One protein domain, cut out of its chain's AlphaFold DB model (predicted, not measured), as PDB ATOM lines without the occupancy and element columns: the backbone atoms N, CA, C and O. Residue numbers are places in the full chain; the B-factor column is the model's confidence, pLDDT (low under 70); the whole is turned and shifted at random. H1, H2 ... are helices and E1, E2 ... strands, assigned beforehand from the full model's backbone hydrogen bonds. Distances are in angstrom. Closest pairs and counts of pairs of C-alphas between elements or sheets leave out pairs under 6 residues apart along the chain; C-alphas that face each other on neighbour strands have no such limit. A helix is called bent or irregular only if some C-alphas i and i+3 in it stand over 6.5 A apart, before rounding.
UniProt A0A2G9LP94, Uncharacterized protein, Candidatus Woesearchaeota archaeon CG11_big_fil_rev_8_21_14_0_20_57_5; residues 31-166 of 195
ATOM      1  N   PRO A  31      -0.683  10.421 187.893       93.38
ATOM      2  CA  PRO A  31      -2.074  10.001 187.983       93.38
ATOM      3  C   PRO A  31      -2.525   9.221 186.743       93.38
ATOM      4  O   PRO A  31      -2.301   9.644 185.609       93.38
ATOM      5  N   VAL A  32      -3.225   8.112 186.964       96.62
ATOM      6  CA  VAL A  32      -3.862   7.312 185.912       96.62
ATOM      7  C   VAL A  32      -5.339   7.666 185.877       96.62
ATOM      8  O   VAL A  32      -5.989   7.670 186.920       96.62
ATOM      9  N   SER A  33      -5.888   7.967 184.700       97.94
ATOM     10  CA  SER A  33      -7.317   8.264 184.549       97.94
ATOM     11  C   SER A  33      -7.959   7.416 183.464       97.94
ATOM     12  O   SER A  33      -7.324   7.130 182.457       97.94
ATOM     13  N   PHE A  34      -9.215   7.042 183.677       98.50
ATOM     14  CA  PHE A  34     -10.048   6.315 182.721       98.50
ATOM     15  C   PHE A  34     -11.514   6.732 182.882       98.50
ATOM     16  O   PHE A  34     -11.901   7.323 183.894       98.50
ATOM     17  N   THR A  35     -12.340   6.439 181.888       98.56
ATOM     18  CA  THR A  35     -13.776   6.723 181.880       98.56
ATOM     19  C   THR A  35     -14.568   5.430 181.978       98.56
ATOM     20  O   THR A  35     -14.197   4.426 181.380       98.56
ATOM     21  N   CYS A  36     -15.690   5.469 182.690       98.50
ATOM     22  CA  CYS A  36     -16.688   4.405 182.736       98.50
ATOM     23  C   CYS A  36     -18.073   4.944 182.360       98.50
ATOM     24  O   CYS A  36     -18.345   6.146 182.459       98.50
ATOM     25  N   LYS A  37     -18.969   4.042 181.961       97.94
ATOM     26  CA  LYS A  37     -20.383   4.327 181.702       97.94
ATOM     27  C   LYS A  37     -21.257   3.942 182.892       97.94
ATOM     28  O   LYS A  37     -20.939   3.019 183.648       97.94
ATOM     29  N   GLY A  38     -22.376   4.651 183.020       97.62
ATOM     30  CA  GLY A  38     -23.493   4.238 183.857       97.62
ATOM     31  C   GLY A  38     -24.219   3.008 183.299       97.62
ATOM     32  O   GLY A  38     -24.024   2.612 182.150       97.62
ATOM     33  N   HIS A  39     -25.066   2.399 184.126       98.00
ATOM     34  CA  HIS A  39     -25.946   1.296 183.759       98.00
ATOM     35  C   HIS A  39     -27.144   1.218 184.725       98.00
ATOM     36  O   HIS A  39     -26.941   1.367 185.932       98.00
ATOM     37  N   PRO A  40     -28.367   0.874 184.267       97.81
ATOM     38  CA  PRO A  40     -29.571   0.853 185.113       97.81
ATOM     39  C   PRO A  40     -29.475  -0.060 186.342       97.81
ATOM     40  O   PRO A  40     -30.115   0.182 187.361       97.81
ATOM     41  N   ASN A  41     -28.641  -1.099 186.261       98.31
ATOM     42  CA  ASN A  41     -28.402  -2.047 187.354       98.31
ATOM     43  C   ASN A  41     -27.291  -1.631 188.339       98.31
ATOM     44  O   ASN A  41     -26.968  -2.419 189.227       98.31
ATOM     45  N   ILE A  42     -26.708  -0.429 188.236       98.19
ATOM     46  CA  ILE A  42     -25.743   0.057 189.236       98.19
ATOM     47  C   ILE A  42     -26.480   0.334 190.553       98.19
ATOM     48  O   ILE A  42     -27.271   1.271 190.683       98.19
ATOM     49  N   ARG A  43     -26.223  -0.520 191.552       97.25
ATOM     50  CA  ARG A  43     -26.808  -0.425 192.904       97.25
ATOM     51  C   ARG A  43     -25.806   0.052 193.946       97.25
ATOM     52  O   ARG A  43     -26.201   0.731 194.892       97.25
ATOM     53  N   ALA A  44     -24.531  -0.314 193.779       97.38
ATOM     54  CA  ALA A  44     -23.443   0.046 194.683       97.38
ATOM     55  C   ALA A  44     -23.788  -0.200 196.167       97.38
ATOM     56  O   ALA A  44     -23.706   0.707 197.000       97.38
ATOM     57  N   ALA A  45     -24.264  -1.406 196.483       97.69
ATOM     58  CA  ALA A  45     -24.749  -1.792 197.806       97.69
ATOM     59  C   ALA A  45     -23.767  -2.688 198.576       97.69
ATOM     60  O   ALA A  45     -23.929  -2.856 199.786       97.69
ATOM     61  N   HIS A  46     -22.730  -3.214 197.917       98.12
ATOM     62  CA  HIS A  46     -21.800  -4.129 198.568       98.12
ATOM     63  C   HIS A  46     -21.045  -3.459 199.729       98.12
ATOM     64  O   HIS A  46     -20.567  -2.324 199.625       98.12
ATOM     65  N   ALA A  47     -20.919  -4.176 200.850       97.94
ATOM     66  CA  ALA A  47     -20.429  -3.628 202.120       97.94
ATOM     67  C   ALA A  47     -18.898  -3.630 202.275       97.94
ATOM     68  O   ALA A  47     -18.361  -3.042 203.222       97.94
ATOM     69  N   SER A  48     -18.178  -4.306 201.376       98.00
ATOM     70  CA  SER A  48     -16.730  -4.510 201.513       98.00
ATOM     71  C   SER A  48     -15.913  -4.278 200.245       98.00
ATOM     72  O   SER A  48     -14.684  -4.347 200.323       98.00
ATOM     73  N   THR A  49     -16.545  -3.984 199.106       98.56
ATOM     74  CA  THR A  49     -15.838  -3.787 197.833       98.56
ATOM     75  C   THR A  49     -16.432  -2.662 196.995       98.56
ATOM     76  O   THR A  49     -17.595  -2.307 197.174       98.56
ATOM     77  N   ILE A  50     -15.611  -2.120 196.098       98.81
ATOM     78  CA  ILE A  50     -15.960  -1.228 194.984       98.81
ATOM     79  C   ILE A  50     -15.346  -1.841 193.726       98.81
ATOM     80  O   ILE A  50     -14.207  -2.308 193.785       98.81
ATOM     81  N   GLU A  51     -16.063  -1.842 192.608       98.75
ATOM     82  CA  GLU A  51     -15.602  -2.464 191.368       98.75
ATOM     83  C   GLU A  51     -15.856  -1.600 190.127       98.75
ATOM     84  O   GLU A  51     -16.909  -0.969 189.988       98.75
ATOM     85  N   PHE A  52     -14.881  -1.616 189.214       98.75
ATOM     86  CA  PHE A  52     -14.979  -1.093 187.851       98.75
ATOM     87  C   PHE A  52     -14.667  -2.212 186.862       98.75
ATOM     88  O   PHE A  52     -13.681  -2.929 187.045       98.75
ATOM     89  N   THR A  53     -15.458  -2.338 185.799       98.56
ATOM     90  CA  THR A  53     -15.290  -3.404 184.804       98.56
ATOM     91  C   THR A  53     -15.275  -2.862 183.378       98.56
ATOM     92  O   THR A  53     -15.918  -1.858 183.061       98.56
ATOM     93  N   ARG A  54     -14.526  -3.539 182.503       98.56
ATOM     94  CA  ARG A  54     -14.565  -3.303 181.053       98.56
ATOM     95  C   ARG A  54     -15.768  -3.966 180.382       98.56
ATOM     96  O   ARG A  54     -16.051  -3.643 179.233       98.56
ATOM     97  N   ASP A  55     -16.479  -4.843 181.086       98.19
ATOM     98  CA  ASP A  55     -17.682  -5.485 180.567       98.19
ATOM     99  C   ASP A  55     -18.773  -4.450 180.275       98.19
ATOM    100  O   ASP A  55     -18.962  -3.489 181.019       98.19
ATOM    101  N   GLU A  56     -19.511  -4.649 179.185       97.31
ATOM    102  CA  GLU A  56     -20.547  -3.710 178.728       97.31
ATOM    103  C   GLU A  56     -21.918  -3.948 179.368       97.31
ATOM    104  O   GLU A  56     -22.844  -3.158 179.183       97.31
ATOM    105  N   THR A  57     -22.071  -5.042 180.113       95.81
ATOM    106  CA  THR A  57     -23.349  -5.441 180.705       95.81
ATOM    107  C   THR A  57     -23.200  -5.672 182.197       95.81
ATOM    108  O   THR A  57     -22.152  -6.103 182.670       95.81
ATOM    109  N   LEU A  58     -24.266  -5.395 182.943       96.75
ATOM    110  CA  LEU A  58     -24.298  -5.586 184.387       96.75
ATOM    111  C   LEU A  58     -25.613  -6.231 184.803       96.75
ATOM    112  O   LEU A  58     -26.696  -5.713 184.526       96.75
ATOM    113  N   THR A  59     -25.523  -7.352 185.513       95.56
ATOM    114  CA  THR A  59     -26.686  -7.990 186.139       95.56
ATOM    115  C   THR A  59     -27.026  -7.315 187.470       95.56
ATOM    116  O   THR A  59     -26.213  -6.605 188.054       95.56
ATOM    117  N   THR A  60     -28.220  -7.570 188.006       90.75
ATOM    118  CA  THR A  60     -28.637  -7.040 189.318       90.75
ATOM    119  C   THR A  60     -27.848  -7.609 190.502       90.75
ATOM    120  O   THR A  60     -27.939  -7.053 191.596       90.75
ATOM    121  N   GLN A  61     -27.085  -8.691 190.299       92.62
ATOM    122  CA  GLN A  61     -26.242  -9.315 191.324       92.62
ATOM    123  C   GLN A  61     -24.900  -8.591 191.515       92.62
ATOM    124  O   GLN A  61     -24.284  -8.742 192.564       92.62
ATOM    125  N   GLY A  62     -24.444  -7.804 190.531       91.50
ATOM    126  CA  GLY A  62     -23.183  -7.056 190.592       91.50
ATOM    127  C   GLY A  62     -23.283  -5.798 191.457       91.50
ATOM    128  O   GLY A  62     -23.128  -4.681 190.973       91.50
ATOM    129  N   ASP A  63     -23.587  -5.959 192.742       93.81
ATOM    130  CA  ASP A  63     -23.886  -4.851 193.650       93.81
ATOM    131  C   ASP A  63     -22.645  -4.089 194.161       93.81
ATOM    132  O   ASP A  63     -22.794  -3.044 194.798       93.81
ATOM    133  N   CYS A  64     -21.432  -4.559 193.861       96.94
ATOM    134  CA  CYS A  64     -20.174  -3.839 194.086       96.94
ATOM    135  C   CYS A  64     -19.754  -2.931 192.922       96.94
ATOM    136  O   CYS A  64     -18.889  -2.073 193.116       96.94
ATOM    137  N   ILE A  65     -20.349  -3.104 191.737       98.50
ATOM    138  CA  ILE A  65     -19.954  -2.398 190.514       98.50
ATOM    139  C   ILE A  65     -20.522  -0.978 190.517       98.50
ATOM    140  O   ILE A  65     -21.717  -0.769 190.744       98.50
ATOM    141  N   ILE A  66     -19.652  -0.001 190.247       98.19
ATOM    142  CA  ILE A  66     -20.006   1.424 190.138       98.19
ATOM    143  C   ILE A  66     -19.639   2.034 188.779       98.19
ATOM    144  O   ILE A  66     -19.822   3.227 188.569       98.19
ATOM    145  N   GLY A  67     -19.125   1.239 187.843       97.81
ATOM    146  CA  GLY A  67     -18.841   1.674 186.481       97.81
ATOM    147  C   GLY A  67     -18.595   0.482 185.567       97.81
ATOM    148  O   GLY A  67     -17.883  -0.450 185.944       97.81
ATOM    149  N   ILE A  68     -19.198   0.526 184.382       98.56
ATOM    150  CA  ILE A  68     -19.079  -0.504 183.343       98.56
ATOM    151  C   ILE A  68     -18.461   0.082 182.074       98.56
ATOM    152  O   ILE A  68     -18.326   1.305 181.967       98.56
ATOM    153  N   ALA A  69     -18.141  -0.768 181.097       98.25
ATOM    154  CA  ALA A  69     -17.550  -0.371 179.819       98.25
ATOM    155  C   ALA A  69     -16.379   0.610 180.008       98.25
ATOM    156  O   ALA A  69     -16.273   1.614 179.297       98.25
ATOM    157  N   CYS A  70     -15.560   0.368 181.036       98.56
ATOM    158  CA  CYS A  70     -14.459   1.252 181.364       98.56
ATOM    159  C   CYS A  70     -13.356   1.164 180.299       98.56
ATOM    160  O   CYS A  70     -13.034   0.079 179.818       98.56
ATOM    161  N   ASP A  71     -12.750   2.295 179.946       98.31
ATOM    162  CA  ASP A  71     -11.755   2.383 178.865       98.31
ATOM    163  C   ASP A  71     -10.298   2.178 179.326       98.31
ATOM    164  O   ASP A  71      -9.362   2.359 178.542       98.31
ATOM    165  N   PHE A  72     -10.080   1.746 180.578       97.88
ATOM    166  CA  PHE A  72      -8.735   1.447 181.058       97.88
ATOM    167  C   PHE A  72      -8.113   0.278 180.281       97.88
ATOM    168  O   PHE A  72      -8.748  -0.715 179.920       97.88
ATOM    169  N   THR A  73      -6.813   0.384 180.046       97.19
ATOM    170  CA  THR A  73      -6.022  -0.604 179.304       97.19
ATOM    171  C   THR A  73      -5.051  -1.316 180.238       97.19
ATOM    172  O   THR A  73      -4.823  -0.888 181.369       97.19
ATOM    173  N   SER A  74      -4.398  -2.377 179.760       94.88
ATOM    174  CA  SER A  74      -3.307  -3.002 180.519       94.88
ATOM    175  C   SER A  74      -2.155  -2.038 180.824       94.88
ATOM    176  O   SER A  74      -1.430  -2.256 181.787       94.88
ATOM    177  N   GLU A  75      -1.969  -0.985 180.026       94.69
ATOM    178  CA  GLU A  75      -1.007   0.078 180.334       94.69
ATOM    179  C   GLU A  75      -1.464   0.905 181.538       94.69
ATOM    180  O   GLU A  75      -0.687   1.071 182.470       94.69
ATOM    181  N   HIS A  76      -2.739   1.310 181.590       96.31
ATOM    182  CA  HIS A  76      -3.305   1.978 182.766       96.31
ATOM    183  C   HIS A  76      -3.114   1.136 184.036       96.31
ATOM    184  O   HIS A  76      -2.678   1.665 185.052       96.31
ATOM    185  N   CYS A  77      -3.376  -0.175 183.966       95.25
ATOM    186  CA  CYS A  77      -3.197  -1.085 185.102       95.25
ATOM    187  C   CYS A  77      -1.738  -1.141 185.590       95.25
ATOM    188  O   CYS A  77      -1.488  -1.056 186.790       95.25
ATOM    189  N   ARG A  78      -0.770  -1.248 184.668       92.88
ATOM    190  CA  ARG A  78       0.665  -1.300 185.010       92.88
ATOM    191  C   ARG A  78       1.207   0.033 185.519       92.88
ATOM    192  O   ARG A  78       2.179   0.035 186.266       92.88
ATOM    193  N   SER A  79       0.586   1.134 185.114       94.44
ATOM    194  CA  SER A  79       0.972   2.489 185.506       94.44
ATOM    195  C   SER A  79       0.294   2.966 186.792       94.44
ATOM    196  O   SER A  79       0.520   4.105 187.195       94.44
ATOM    197  N   LEU A  80      -0.537   2.135 187.441       95.44
ATOM    198  CA  LEU A  80      -1.177   2.509 188.701       95.44
ATOM    199  C   LEU A  80      -0.130   2.877 189.765       95.44
ATOM    200  O   LEU A  80       0.915   2.220 189.863       95.44
ATOM    201  N   PRO A  81      -0.417   3.895 190.596       94.00
ATOM    202  CA  PRO A  81       0.506   4.303 191.635       94.00
ATOM    203  C   PRO A  81       0.715   3.209 192.670       94.00
ATOM    204  O   PRO A  81      -0.233   2.557 193.090       94.00
ATOM    205  N   GLN A  82       1.965   3.017 193.085       90.56
ATOM    206  CA  GLN A  82       2.314   2.004 194.078       90.56
ATOM    207  C   GLN A  82       2.078   2.535 195.495       90.56
ATOM    208  O   GLN A  82       2.379   3.689 195.799       90.56
ATOM    209  N   GLY A  83       1.558   1.684 196.381       92.56
ATOM    210  CA  GLY A  83       1.257   2.056 197.765       92.56
ATOM    211  C   GLY A  83      -0.105   2.734 197.930       92.56
ATOM    212  O   GLY A  83      -1.088   2.353 197.291       92.56
ATOM    213  N   ARG A  84      -0.207   3.694 198.861       95.69
ATOM    214  CA  ARG A  84      -1.481   4.360 199.172       95.69
ATOM    215  C   ARG A  84      -1.847   5.337 198.055       95.69
ATOM    216  O   ARG A  84      -1.100   6.263 197.759       95.69
ATOM    217  N   ALA A  85      -3.035   5.161 197.492       97.06
ATOM    218  CA  ALA A  85      -3.566   5.993 196.427       97.06
ATOM    219  C   ALA A  85      -4.936   6.565 196.796       97.06
ATOM    220  O   ALA A  85      -5.705   5.951 197.546       97.06
ATOM    221  N   ARG A  86      -5.252   7.728 196.225       98.00
ATOM    222  CA  ARG A  86      -6.599   8.291 196.203       98.00
ATOM    223  C   ARG A  86      -7.248   8.018 194.853       98.00
ATOM    224  O   ARG A  86      -6.681   8.322 193.808       98.00
ATOM    225  N   ILE A  87      -8.456   7.468 194.905       98.38
ATOM    226  CA  ILE A  87      -9.319   7.206 193.762       98.38
ATOM    227  C   ILE A  87     -10.417   8.267 193.789       98.38
ATOM    228  O   ILE A  87     -11.243   8.291 194.704       98.38
ATOM    229  N   MET A  88     -10.410   9.170 192.816       98.25
ATOM    230  CA  MET A  88     -11.425  10.206 192.649       98.25
ATOM    231  C   MET A  88     -12.447   9.782 191.608       98.25
ATOM    232  O   MET A  88     -12.086   9.284 190.546       98.25
ATOM    233  N   LEU A  89     -13.710  10.037 191.918       98.38
ATOM    234  CA  LEU A  89     -14.863   9.810 191.065       98.38
ATOM    235  C   LEU A  89     -15.426  11.173 190.688       98.38
ATOM    236  O   LEU A  89     -15.757  11.967 191.571       98.38
ATOM    237  N   GLN A  90     -15.532  11.453 189.395       97.44
ATOM    238  CA  GLN A  90     -16.090  12.704 188.903       97.44
ATOM    239  C   GLN A  90     -17.038  12.433 187.743       97.44
ATOM    240  O   GLN A  90     -16.669  11.780 186.771       97.44
ATOM    241  N   LEU A  91     -18.242  12.986 187.819       94.88
ATOM    242  CA  LEU A  91     -19.179  12.992 186.704       94.88
ATOM    243  C   LEU A  91     -19.923  14.320 186.641       94.88
ATOM    244  O   LEU A  91     -20.053  15.036 187.636       94.88
ATOM    245  N   GLN A  92     -20.373  14.650 185.441       85.69
ATOM    246  CA  GLN A  92     -21.160  15.837 185.167       85.69
ATOM    247  C   GLN A  92     -22.541  15.376 184.722       85.69
ATOM    248  O   GLN A  92     -22.648  14.578 183.789       85.69
ATOM    249  N   THR A  93     -23.585  15.830 185.408       77.94
ATOM    250  CA  THR A  93     -24.962  15.527 185.015       77.94
ATOM    251  C   THR A  93     -25.487  16.655 184.146       77.94
ATOM    252  O   THR A  93     -25.265  17.828 184.447       77.94
ATOM    253  N   GLU A  94     -26.201  16.331 183.073       70.00
ATOM    254  CA  GLU A  94     -26.940  17.358 182.341       70.00
ATOM    255  C   GLU A  94     -28.036  17.939 183.236       70.00
ATOM    256  O   GLU A  94     -28.612  17.236 184.072       70.00
ATOM    257  N   SER A  95     -28.312  19.235 183.087       65.50
ATOM    258  CA  SER A  95     -29.453  19.817 183.781       65.50
ATOM    259  C   SER A  95     -30.749  19.271 183.192       65.50
ATOM    260  O   SER A  95     -30.938  19.299 181.976       65.50
ATOM    261  N   ALA A  96     -31.668  18.846 184.059       60.09
ATOM    262  CA  ALA A  96     -32.980  18.331 183.671       60.09
ATOM    263  C   ALA A  96     -33.829  19.338 182.867       60.09
ATOM    264  O   ALA A  96     -34.755  18.935 182.168       60.09
ATOM    265  N   ASP A  97     -33.528  20.636 182.959       68.62
ATOM    266  CA  ASP A  97     -34.234  21.712 182.253       68.62
ATOM    267  C   ASP A  97     -33.496  22.237 181.005       68.62
ATOM    268  O   ASP A  97     -34.023  23.105 180.314       68.62
ATOM    269  N   GLY A  98     -32.280  21.752 180.713       59.34
ATOM    270  CA  GLY A  98     -31.440  22.237 179.608       59.34
ATOM    271  C   GLY A  98     -30.988  23.705 179.710       59.34
ATOM    272  O   GLY A  98     -30.351  24.210 178.785       59.34
ATOM    273  N   VAL A  99     -31.308  24.397 180.807       58.62
ATOM    274  CA  VAL A  99     -31.059  25.834 181.022       58.62
ATOM    275  C   VAL A  99     -30.107  26.060 182.197       58.62
ATOM    276  O   VAL A  99     -29.291  26.982 182.159       58.62
ATOM    277  N   SER A 100     -30.168  25.213 183.224       59.19
ATOM    278  CA  SER A 100     -29.300  25.303 184.394       59.19
ATOM    279  C   SER A 100     -27.914  24.703 184.132       59.19
ATOM    280  O   SER A 100     -27.713  23.849 183.264       59.19
ATOM    281  N   SER A 101     -26.917  25.173 184.886       61.06
ATOM    282  CA  SER A 101     -25.560  24.633 184.828       61.06
ATOM    283  C   SER A 101     -25.555  23.175 185.274       61.06
ATOM    284  O   SER A 101     -26.069  22.860 186.345       61.06
ATOM    285  N   ALA A 102     -24.933  22.312 184.477       69.94
ATOM    286  CA  ALA A 102     -24.692  20.918 184.816       69.94
ATOM    287  C   ALA A 102     -24.073  20.769 186.221       69.94
ATOM    288  O   ALA A 102     -23.066  21.415 186.527       69.94
ATOM    289  N   GLU A 103     -24.670  19.924 187.067       80.00
ATOM    290  CA  GLU A 103     -24.156  19.652 188.408       80.00
ATOM    291  C   GLU A 103     -22.902  18.776 188.302       80.00
ATOM    292  O   GLU A 103     -22.862  17.779 187.574       80.00
ATOM    293  N   GLN A 104     -21.848  19.166 189.020       88.81
ATOM    294  CA  GLN A 104     -20.625  18.384 189.095       88.81
ATOM    295  C   GLN A 104     -20.628  17.553 190.375       88.81
ATOM    296  O   GLN A 104     -20.397  18.070 191.468       88.81
ATOM    297  N   LEU A 105     -20.840  16.248 190.225       95.00
ATOM    298  CA  LEU A 105     -20.807  15.307 191.335       95.00
ATOM    299  C   LEU A 105     -19.396  14.747 191.502       95.00
ATOM    300  O   LEU A 105     -18.744  14.337 190.535       95.00
ATOM    301  N   ARG A 106     -18.914  14.739 192.749       97.00
ATOM    302  CA  ARG A 106     -17.584  14.244 193.112       97.00
ATOM    303  C   ARG A 106     -17.633  13.428 194.395       97.00
ATOM    304  O   ARG A 106     -18.344  13.775 195.335       97.00
ATOM    305  N   ASP A 107     -16.838  12.370 194.436       98.12
ATOM    306  CA  ASP A 107     -16.513  11.631 195.654       98.12
ATOM    307  C   ASP A 107     -15.111  11.023 195.505       98.12
ATOM    308  O   ASP A 107     -14.533  11.006 194.420       98.12
ATOM    309  N   SER A 108     -14.522  10.552 196.595       98.25
ATOM    310  CA  SER A 108     -13.263   9.819 196.546       98.25
ATOM    311  C   SER A 108     -13.156   8.810 197.678       98.25
ATOM    312  O   SER A 108     -13.873   8.891 198.680       98.25
ATOM    313  N   PHE A 109     -12.244   7.866 197.502       98.44
ATOM    314  CA  PHE A 109     -11.830   6.914 198.520       98.44
ATOM    315  C   PHE A 109     -10.327   6.669 198.402       98.44
ATOM    316  O   PHE A 109      -9.710   6.991 197.384       98.44
ATOM    317  N   THR A 110      -9.726   6.119 199.446       98.38
ATOM    318  CA  THR A 110      -8.316   5.731 199.437       98.38
ATOM    319  C   THR A 110      -8.181   4.224 199.527       98.38
ATOM    320  O   THR A 110      -8.977   3.564 200.192       98.38
ATOM    321  N   SER A 111      -7.172   3.672 198.864       98.31
ATOM    322  CA  SER A 111      -6.848   2.245 198.883       98.31
ATOM    323  C   SER A 111      -5.341   2.068 198.784       98.31
ATOM    324  O   SER A 111      -4.636   2.944 198.294       98.31
ATOM    325  N   GLU A 112      -4.834   0.934 199.245       97.75
ATOM    326  CA  GLU A 112      -3.473   0.513 198.933       97.75
ATOM    327  C   GLU A 112      -3.483  -0.326 197.660       97.75
ATOM    328  O   GLU A 112      -4.212  -1.317 197.594       97.75
ATOM    329  N   ILE A 113      -2.744   0.111 196.646       97.62
ATOM    330  CA  ILE A 113      -2.706  -0.513 195.324       97.62
ATOM    331  C   ILE A 113      -1.795  -1.738 195.342       97.62
ATOM    332  O   ILE A 113      -0.725  -1.721 195.948       97.62
ATOM    333  N   ILE A 114      -2.237  -2.801 194.670       95.75
ATOM    334  CA  ILE A 114      -1.478  -4.043 194.538       95.75
ATOM    335  C   ILE A 114      -0.485  -3.933 193.381       95.75
ATOM    336  O   ILE A 114      -0.861  -3.637 192.246       95.75
ATOM    337  N   GLU A 115       0.781  -4.218 193.674       92.31
ATOM    338  CA  GLU A 115       1.841  -4.274 192.670       92.31
ATOM    339  C   GLU A 115       1.551  -5.350 191.613       92.31
ATOM    340  O   GLU A 115       1.067  -6.442 191.916       92.31
ATOM    341  N   GLY A 116       1.842  -5.038 190.349       90.62
ATOM    342  CA  GLY A 116       1.678  -5.980 189.241       90.62
ATOM    343  C   GLY A 116       0.226  -6.260 188.839       90.62
ATOM    344  O   GLY A 116      -0.013  -7.176 188.050       90.62
ATOM    345  N   PHE A 117      -0.746  -5.488 189.336       95.44
ATOM    346  CA  PHE A 117      -2.142  -5.630 188.935       95.44
ATOM    347  C   PHE A 117      -2.323  -5.457 187.414       95.44
ATOM    348  O   PHE A 117      -1.886  -4.476 186.813       95.44
ATOM    349  N   ASN A 118      -3.007  -6.412 186.781       96.00
ATOM    350  CA  ASN A 118      -3.396  -6.349 185.375       96.00
ATOM    351  C   ASN A 118      -4.578  -7.293 185.118       96.00
ATOM    352  O   ASN A 118      -4.389  -8.478 184.850       96.00
ATOM    353  N   HIS A 119      -5.797  -6.763 185.194       97.88
ATOM    354  CA  HIS A 119      -7.022  -7.536 184.998       97.88
ATOM    355  C   HIS A 119      -8.094  -6.709 184.270       97.88
ATOM    356  O   HIS A 119      -7.951  -5.498 184.120       97.88
ATOM    357  N   HIS A 120      -9.162  -7.357 183.785       97.00
ATOM    358  CA  HIS A 120     -10.284  -6.681 183.114       97.00
ATOM    359  C   HIS A 120     -11.303  -6.035 184.067       97.00
ATOM    360  O   HIS A 120     -12.126  -5.240 183.626       97.00
ATOM    361  N   GLU A 121     -11.188  -6.338 185.356       97.94
ATOM    362  CA  GLU A 121     -11.985  -5.816 186.469       97.94
ATOM    363  C   GLU A 121     -11.033  -5.286 187.540       97.94
ATOM    364  O   GLU A 121     -10.110  -6.004 187.932       97.94
ATOM    365  N   MET A 122     -11.274  -4.066 188.022       98.44
ATOM    366  CA  MET A 122     -10.559  -3.437 189.132       98.44
ATOM    367  C   MET A 122     -11.423  -3.463 190.392       98.44
ATOM    368  O   MET A 122     -12.320  -2.634 190.553       98.44
ATOM    369  N   VAL A 123     -11.130  -4.390 191.304       98.69
ATOM    370  CA  VAL A 123     -11.810  -4.507 192.600       98.69
ATOM    371  C   VAL A 123     -10.958  -3.883 193.703       98.69
ATOM    372  O   VAL A 123      -9.833  -4.316 193.960       98.69
ATOM    373  N   PHE A 124     -11.532  -2.917 194.412       98.75
ATOM    374  CA  PHE A 124     -10.983  -2.329 195.629       98.75
ATOM    375  C   PHE A 124     -11.693  -2.920 196.838       98.75
ATOM    376  O   PHE A 124     -12.923  -2.921 196.908       98.75
ATOM    377  N   ARG A 125     -10.933  -3.456 197.792       98.69
ATOM    378  CA  ARG A 125     -11.465  -4.196 198.941       98.69
ATOM    379  C   ARG A 125     -11.144  -3.475 200.240       98.69
ATOM    380  O   ARG A 125     -10.032  -2.999 200.439       98.69
ATOM    381  N   ARG A 126     -12.085  -3.482 201.184       98.38
ATOM    382  CA  ARG A 126     -11.817  -3.050 202.568       98.38
ATOM    383  C   ARG A 126     -10.889  -4.026 203.298       98.38
ATOM    384  O   ARG A 126     -10.052  -3.617 204.093       98.38
ATOM    385  N   SER A 127     -11.029  -5.321 203.014       98.12
ATOM    386  CA  SER A 127     -10.179  -6.388 203.559       98.12
ATOM    387  C   SER A 127      -8.790  -6.429 202.910       98.12
ATOM    388  O   SER A 127      -8.569  -5.804 201.879       98.12
ATOM    389  N   VAL A 128      -7.913  -7.280 203.446       97.69
ATOM    390  CA  VAL A 128      -6.612  -7.649 202.852       97.69
ATOM    391  C   VAL A 128      -6.675  -8.908 201.974       97.69
ATOM    392  O   VAL A 128      -5.650  -9.502 201.680       97.69
ATOM    393  N   PHE A 129      -7.870  -9.372 201.597       96.06
ATOM    394  CA  PHE A 129      -8.016 -10.520 200.703       96.06
ATOM    395  C   PHE A 129      -7.510 -10.187 199.293       96.06
ATOM    396  O   PHE A 129      -7.854  -9.134 198.757       96.06
ATOM    397  N   HIS A 130      -6.772 -11.113 198.677       94.00
ATOM    398  CA  HIS A 130      -6.241 -10.974 197.322       94.00
ATOM    399  C   HIS A 130      -6.864 -11.985 196.357       94.00
ATOM    400  O   HIS A 130      -7.094 -13.145 196.684       94.00
ATOM    401  N   SER A 131      -7.097 -11.520 195.136       96.12
ATOM    402  CA  SER A 131      -7.432 -12.302 193.942       96.12
ATOM    403  C   SER A 131      -6.897 -11.547 192.725       96.12
ATOM    404  O   SER A 131      -6.588 -10.363 192.850       96.12
ATOM    405  N   GLU A 132      -6.855 -12.171 191.549       97.00
ATOM    406  CA  GLU A 132      -6.373 -11.543 190.301       97.00
ATOM    407  C   GLU A 132      -7.095 -10.228 189.962       97.00
ATOM    408  O   GLU A 132      -6.524  -9.318 189.372       97.00
ATOM    409  N   ARG A 133      -8.344 -10.096 190.417       97.81
ATOM    410  CA  ARG A 133      -9.199  -8.919 190.223       97.81
ATOM    411  C   ARG A 133      -8.926  -7.779 191.202       97.81
ATOM    412  O   ARG A 133      -9.526  -6.715 191.108       97.81
ATOM    413  N   THR A 134      -8.101  -8.019 192.218       98.19
ATOM    414  CA  THR A 134      -7.909  -7.086 193.333       98.19
ATOM    415  C   THR A 134      -6.874  -6.038 192.956       98.19
ATOM    416  O   THR A 134      -5.677  -6.289 193.054       98.19
ATOM    417  N   ALA A 135      -7.350  -4.865 192.545       98.25
ATOM    418  CA  ALA A 135      -6.512  -3.707 192.251       98.25
ATOM    419  C   ALA A 135      -6.031  -3.012 193.530       98.25
ATOM    420  O   ALA A 135      -4.944  -2.438 193.551       98.25
ATOM    421  N   GLY A 136      -6.813  -3.089 194.612       98.31
ATOM    422  CA  GLY A 136      -6.417  -2.515 195.889       98.31
ATOM    423  C   GLY A 136      -7.097  -3.127 197.109       98.31
ATOM    424  O   GLY A 136      -8.189  -3.696 197.035       98.31
ATOM    425  N   ILE A 137      -6.428  -2.991 198.249       98.62
ATOM    426  CA  ILE A 137      -6.855  -3.468 199.568       98.62
ATOM    427  C   ILE A 137      -6.872  -2.324 200.585       98.62
ATOM    428  O   ILE A 137      -6.356  -1.233 200.332       98.62
ATOM    429  N   ARG A 138      -7.429  -2.579 201.777       98.38
ATOM    430  CA  ARG A 138      -7.530  -1.584 202.862       98.38
ATOM    431  C   ARG A 138      -8.218  -0.290 202.409       98.38
ATOM    432  O   ARG A 138      -7.825   0.806 202.825       98.38
ATOM    433  N   ALA A 139      -9.229  -0.421 201.551       98.44
ATOM    434  CA  ALA A 139     -10.046   0.702 201.126       98.44
ATOM    435  C   ALA A 139     -10.782   1.328 202.326       98.44
ATOM    436  O   ALA A 139     -11.310   0.606 203.178       98.44
ATOM    437  N   ASP A 140     -10.824   2.659 202.403       98.44
ATOM    438  CA  ASP A 140     -11.558   3.380 203.458       98.44
ATOM    439  C   ASP A 140     -13.079   3.423 203.218       98.44
ATOM    440  O   ASP A 140     -13.849   3.620 204.160       98.44
ATOM    441  N   LYS A 141     -13.521   3.147 201.985       98.62
ATOM    442  CA  LYS A 141     -14.924   3.015 201.581       98.62
ATOM    443  C   LYS A 141     -15.197   1.687 200.878       98.62
ATOM    444  O   LYS A 141     -14.323   1.092 200.254       98.62
ATOM    445  N   ALA A 142     -16.446   1.241 200.965       98.38
ATOM    446  CA  ALA A 142     -17.041   0.254 200.068       98.38
ATOM    447  C   ALA A 142     -18.082   0.914 199.150       98.38
ATOM    448  O   ALA A 142     -18.399   2.098 199.309       98.38
ATOM    449  N   ALA A 143     -18.651   0.145 198.217       98.50
ATOM    450  CA  ALA A 143     -19.657   0.627 197.280       98.50
ATOM    451  C   ALA A 143     -20.836   1.281 198.006       98.50
ATOM    452  O   ALA A 143     -21.261   2.360 197.600       98.50
ATOM    453  N   CYS A 144     -21.288   0.719 199.135       98.44
ATOM    454  CA  CYS A 144     -22.362   1.281 199.963       98.44
ATOM    455  C   CYS A 144     -22.034   2.626 200.643       98.44
ATOM    456  O   CYS A 144     -22.938   3.287 201.151       98.44
ATOM    457  N   ASN A 145     -20.769   3.061 200.639       98.56
ATOM    458  CA  ASN A 145     -20.333   4.322 201.244       98.56
ATOM    459  C   ASN A 145     -20.143   5.459 200.229       98.56
ATOM    460  O   ASN A 145     -19.922   6.595 200.640       98.56
ATOM    461  N   ILE A 146     -20.227   5.176 198.925       98.50
ATOM    462  CA  ILE A 146     -20.157   6.205 197.876       98.50
ATOM    463  C   ILE A 146     -21.364   7.150 197.972       98.50
ATOM    464  O   ILE A 146     -22.464   6.727 198.341       98.50
ATOM    465  N   ASN A 147     -21.184   8.429 197.647       97.38
ATOM    466  CA  ASN A 147     -22.277   9.400 197.589       97.38
ATOM    467  C   ASN A 147     -23.454   8.862 196.747       97.38
ATOM    468  O   ASN A 147     -23.292   8.510 195.579       97.38
ATOM    469  N   ARG A 148     -24.658   8.799 197.333       96.94
ATOM    470  CA  ARG A 148     -25.834   8.227 196.660       96.94
ATOM    471  C   ARG A 148     -26.247   9.014 195.414       96.94
ATOM    472  O   ARG A 148     -26.715   8.386 194.474       96.94
ATOM    473  N   SER A 149     -26.005  10.326 195.350       96.12
ATOM    474  CA  SER A 149     -26.276  11.124 194.145       96.12
ATOM    475  C   SER A 149     -25.444  10.660 192.945       96.12
ATOM    476  O   SER A 149     -25.965  10.596 191.836       96.12
ATOM    477  N   ILE A 150     -24.188  10.246 193.166       97.12
ATOM    478  CA  ILE A 150     -23.348   9.635 192.119       97.12
ATOM    479  C   ILE A 150     -23.968   8.322 191.643       97.12
ATOM    480  O   ILE A 150     -24.073   8.093 190.443       97.12
ATOM    481  N   ILE A 151     -24.414   7.478 192.576       97.69
ATOM    482  CA  ILE A 151     -25.013   6.179 192.247       97.69
ATOM    483  C   ILE A 151     -26.307   6.353 191.448       97.69
ATOM    484  O   ILE A 151     -26.486   5.675 190.443       97.69
ATOM    485  N   TYR A 152     -27.177   7.284 191.844       96.50
ATOM    486  CA  TYR A 152     -28.405   7.573 191.103       96.50
ATOM    487  C   TYR A 152     -28.124   8.130 189.705       96.50
ATOM    488  O   TYR A 152     -28.759   7.697 188.749       96.50
ATOM    489  N   ALA A 153     -27.140   9.022 189.555       95.75
ATOM    490  CA  ALA A 153     -26.736   9.510 188.237       95.75
ATOM    491  C   ALA A 153     -26.223   8.367 187.342       95.75
ATOM    492  O   ALA A 153     -26.617   8.249 186.185       95.75
ATOM    493  N   LEU A 154     -25.409   7.465 187.894       96.81
ATOM    494  CA  LEU A 154     -24.865   6.308 187.180       96.81
ATOM    495  C   LEU A 154     -25.911   5.257 186.788       96.81
ATOM    496  O   LEU A 154     -25.591   4.378 185.995       96.81
ATOM    497  N   GLN A 155     -27.150   5.330 187.275       96.62
ATOM    498  CA  GLN A 155     -28.229   4.472 186.769       96.62
ATOM    499  C   GLN A 155     -28.678   4.871 185.355       96.62
ATOM    500  O   GLN A 155     -29.292   4.063 184.660       96.62
ATOM    501  N   ASN A 156     -28.331   6.073 184.889       95.12
ATOM    502  CA  ASN A 156     -28.520   6.472 183.501       95.12
ATOM    503  C   ASN A 156     -27.375   5.913 182.613       95.12
ATOM    504  O   ASN A 156     -26.215   6.284 182.831       95.12
ATOM    505  N   PRO A 157     -27.664   5.085 181.584       95.25
ATOM    506  CA  PRO A 157     -26.659   4.565 180.645       95.25
ATOM    507  C   PRO A 157     -25.817   5.637 179.934       95.25
ATOM    508  O   PRO A 157     -24.686   5.373 179.518       95.25
ATOM    509  N   ASP A 158     -26.346   6.851 179.786       93.00
ATOM    510  CA  ASP A 158     -25.667   7.952 179.098       93.00
ATOM    511  C   ASP A 158     -24.704   8.719 180.005       93.00
ATOM    512  O   ASP A 158     -23.829   9.438 179.521       93.00
ATOM    513  N   THR A 159     -24.769   8.495 181.320       94.62
ATOM    514  CA  THR A 159     -23.822   9.105 182.254       94.62
ATOM    515  C   THR A 159     -22.421   8.532 182.057       94.62
ATOM    516  O   THR A 159     -22.220   7.334 181.821       94.62
ATOM    517  N   ARG A 160     -21.427   9.419 182.129       96.19
ATOM    518  CA  ARG A 160     -20.002   9.089 182.079       96.19
ATOM    519  C   ARG A 160     -19.348   9.546 183.368       96.19
ATOM    520  O   ARG A 160     -19.580  10.668 183.811       96.19
ATOM    521  N   MET A 161     -18.523   8.684 183.942       97.88
ATOM    522  CA  MET A 161     -17.718   8.999 185.114       97.88
ATOM    523  C   MET A 161     -16.248   8.861 184.764       97.88
ATOM    524  O   MET A 161     -15.822   7.814 184.284       97.88
ATOM    525  N   THR A 162     -15.479   9.904 185.045       98.44
ATOM    526  CA  THR A 162     -14.023   9.852 185.044       98.44
ATOM    527  C   THR A 162     -13.555   9.366 186.409       98.44
ATOM    528  O   THR A 162     -13.961   9.897 187.447       98.44
ATOM    529  N   VAL A 163     -12.695   8.356 186.395       98.62
ATOM    530  CA  VAL A 163     -12.002   7.830 187.564       98.62
ATOM    531  C   VAL A 163     -10.538   8.213 187.439       98.62
ATOM    532  O   VAL A 163      -9.914   7.928 186.419       98.62
ATOM    533  N   THR A 164      -9.984   8.839 188.472       98.38
ATOM    534  CA  THR A 164      -8.561   9.197 188.530       98.38
ATOM    535  C   THR A 164      -7.933   8.576 189.765       98.38
ATOM    536  O   THR A 164      -8.423   8.772 190.875       98.38
ATOM    537  N   ILE A 165      -6.837   7.849 189.575       97.88
ATOM    538  CA  ILE A 165      -6.069   7.186 190.625       97.88
ATOM    539  C   ILE A 165      -4.704   7.865 190.706       97.88
ATOM    540  O   ILE A 165      -3.943   7.840 189.742       97.88
ATOM    541  N   ALA A 166      -4.399   8.466 191.850       96.44
ATOM    542  CA  ALA A 166      -3.149   9.187 192.092       96.44
ATOM    543  C   ALA A 166      -2.542   8.789 193.445       96.44
ATOM    544  O   ALA A 166      -3.289   8.335 194.320       96.44
TER     545      ALA A 166
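Overview. This is residues 31 to 166 of the 195 residues of an uncharacterized protein of Candidatus Woesearchaeota archaeon CG11_big_fil_rev_8_21_14_0_20_57_5 (UniProt A0A2G9LP94). One strongly twisted sheet of eight strands folds back on itself into a flattened, nearly closed barrel, with E1, E8 and E4 facing E7, E6, E2 and E3 and E5 as the hinge. The short helix H2 covers one end, H1 lies near the opposite end, and the tip of the long hairpin of E4 and E5, residues 95 to 102, sticks out beyond H2. The printed part has 136 residues, with two named helices and eight named strands in the order E1 E2 E3 H1 E4 E5 E6 E7 H2 E8; the sheet is mixed, in the order E1, E8, E4, E5, E7, E6, E2, E3. The class is mostly strand, though 64 residues, under half, are in named elements. The whole is compact, with a radius of gyration of the C-alphas of 14.2 A, and spans 46 by 30 by 25 A, only just elongated.

Arrangement. E1, residues 32 to 37, is an edge strand, antiparallel to E8, residues 160 to 166, at 158 degrees; N 34 and O 163 are 3.0 A apart and N 163 and O 34 are 2.8 A apart, within hydrogen-bond range. E8 is antiparallel to E4, residues 83 to 93, with N 88 and O 164 at 2.8 A. E4 and E5, residues 103 to 113, form an antiparallel hairpin, with N 87 and O 109 at 2.8 A and N 105 and O 91 at 3.0 A. E5 bends by 52 degrees at residue 110, and it meets E7, residues 134 to 137, only at a point, where C-alphas 113 and 136 face each other at 4.3 A. E7 is parallel to E6, residues 121 to 125, with N 135 and O 123 at 2.9 A. E6 is antiparallel to E2, residues 49 to 53, with N 122 and O 52 at 2.8 A. E2 is parallel to the other edge strand, E3, residues 65 to 67, with N 66 and O 51 at 2.9 A. The two leaves make a folded sheet, one sheet bent back on itself, with 26 pairs of C-alphas within 11 A. The closest C-alphas of E1 and E3 are those of Cys 36 and Gly 67, 5.1 A apart, while E1 and E6 are apart. H2, residues 148 to 154, is on the sheet at a height of 8.1 A, over E4 and slantwise to the strands at 55 degrees to E4 on the local plane; only just not over E8, on which 2 of its C-alphas fall. Its closest C-alphas to E5 are those of Ile 150 and Leu 105, 6.3 A. H1, residues 74 to 78, is on the opposite face at a height of 8.3 A, over none of the strands. In H1 and H2 every O i to N i+4 pair is within hydrogen-bond range.

Along the chain. E1 starts at C-alpha 32, (-3.862, 7.312, 185.912), and is 17.3 A long. E2 measures 13.0 A and E3 5.8 A, followed by H1 with 6.2 A. E4 runs 32.1 A to C-alpha 93 at (-24.962, 15.527, 185.015), and E5 returns over 30.2 A. E6 measures 12.6 A, E7 7.3 A and H2 9.7 A. E8, 19.6 A long, ends at C-alpha 166, (-3.149, 9.187, 192.092).

Size, cuts and confidence. The C-alphas of Val 99 and Phe 129 are the two farthest apart, 47.3 A, while those of Pro 31 and Ala 166, the first and last printed, are 4.3 A apart. The printed part has no cut. The links from E1 to E2 and from E2 to E3 are long, with 11 residues each. The mean pLDDT of the printed part is 94.3; residues 95 to 102 are under 70.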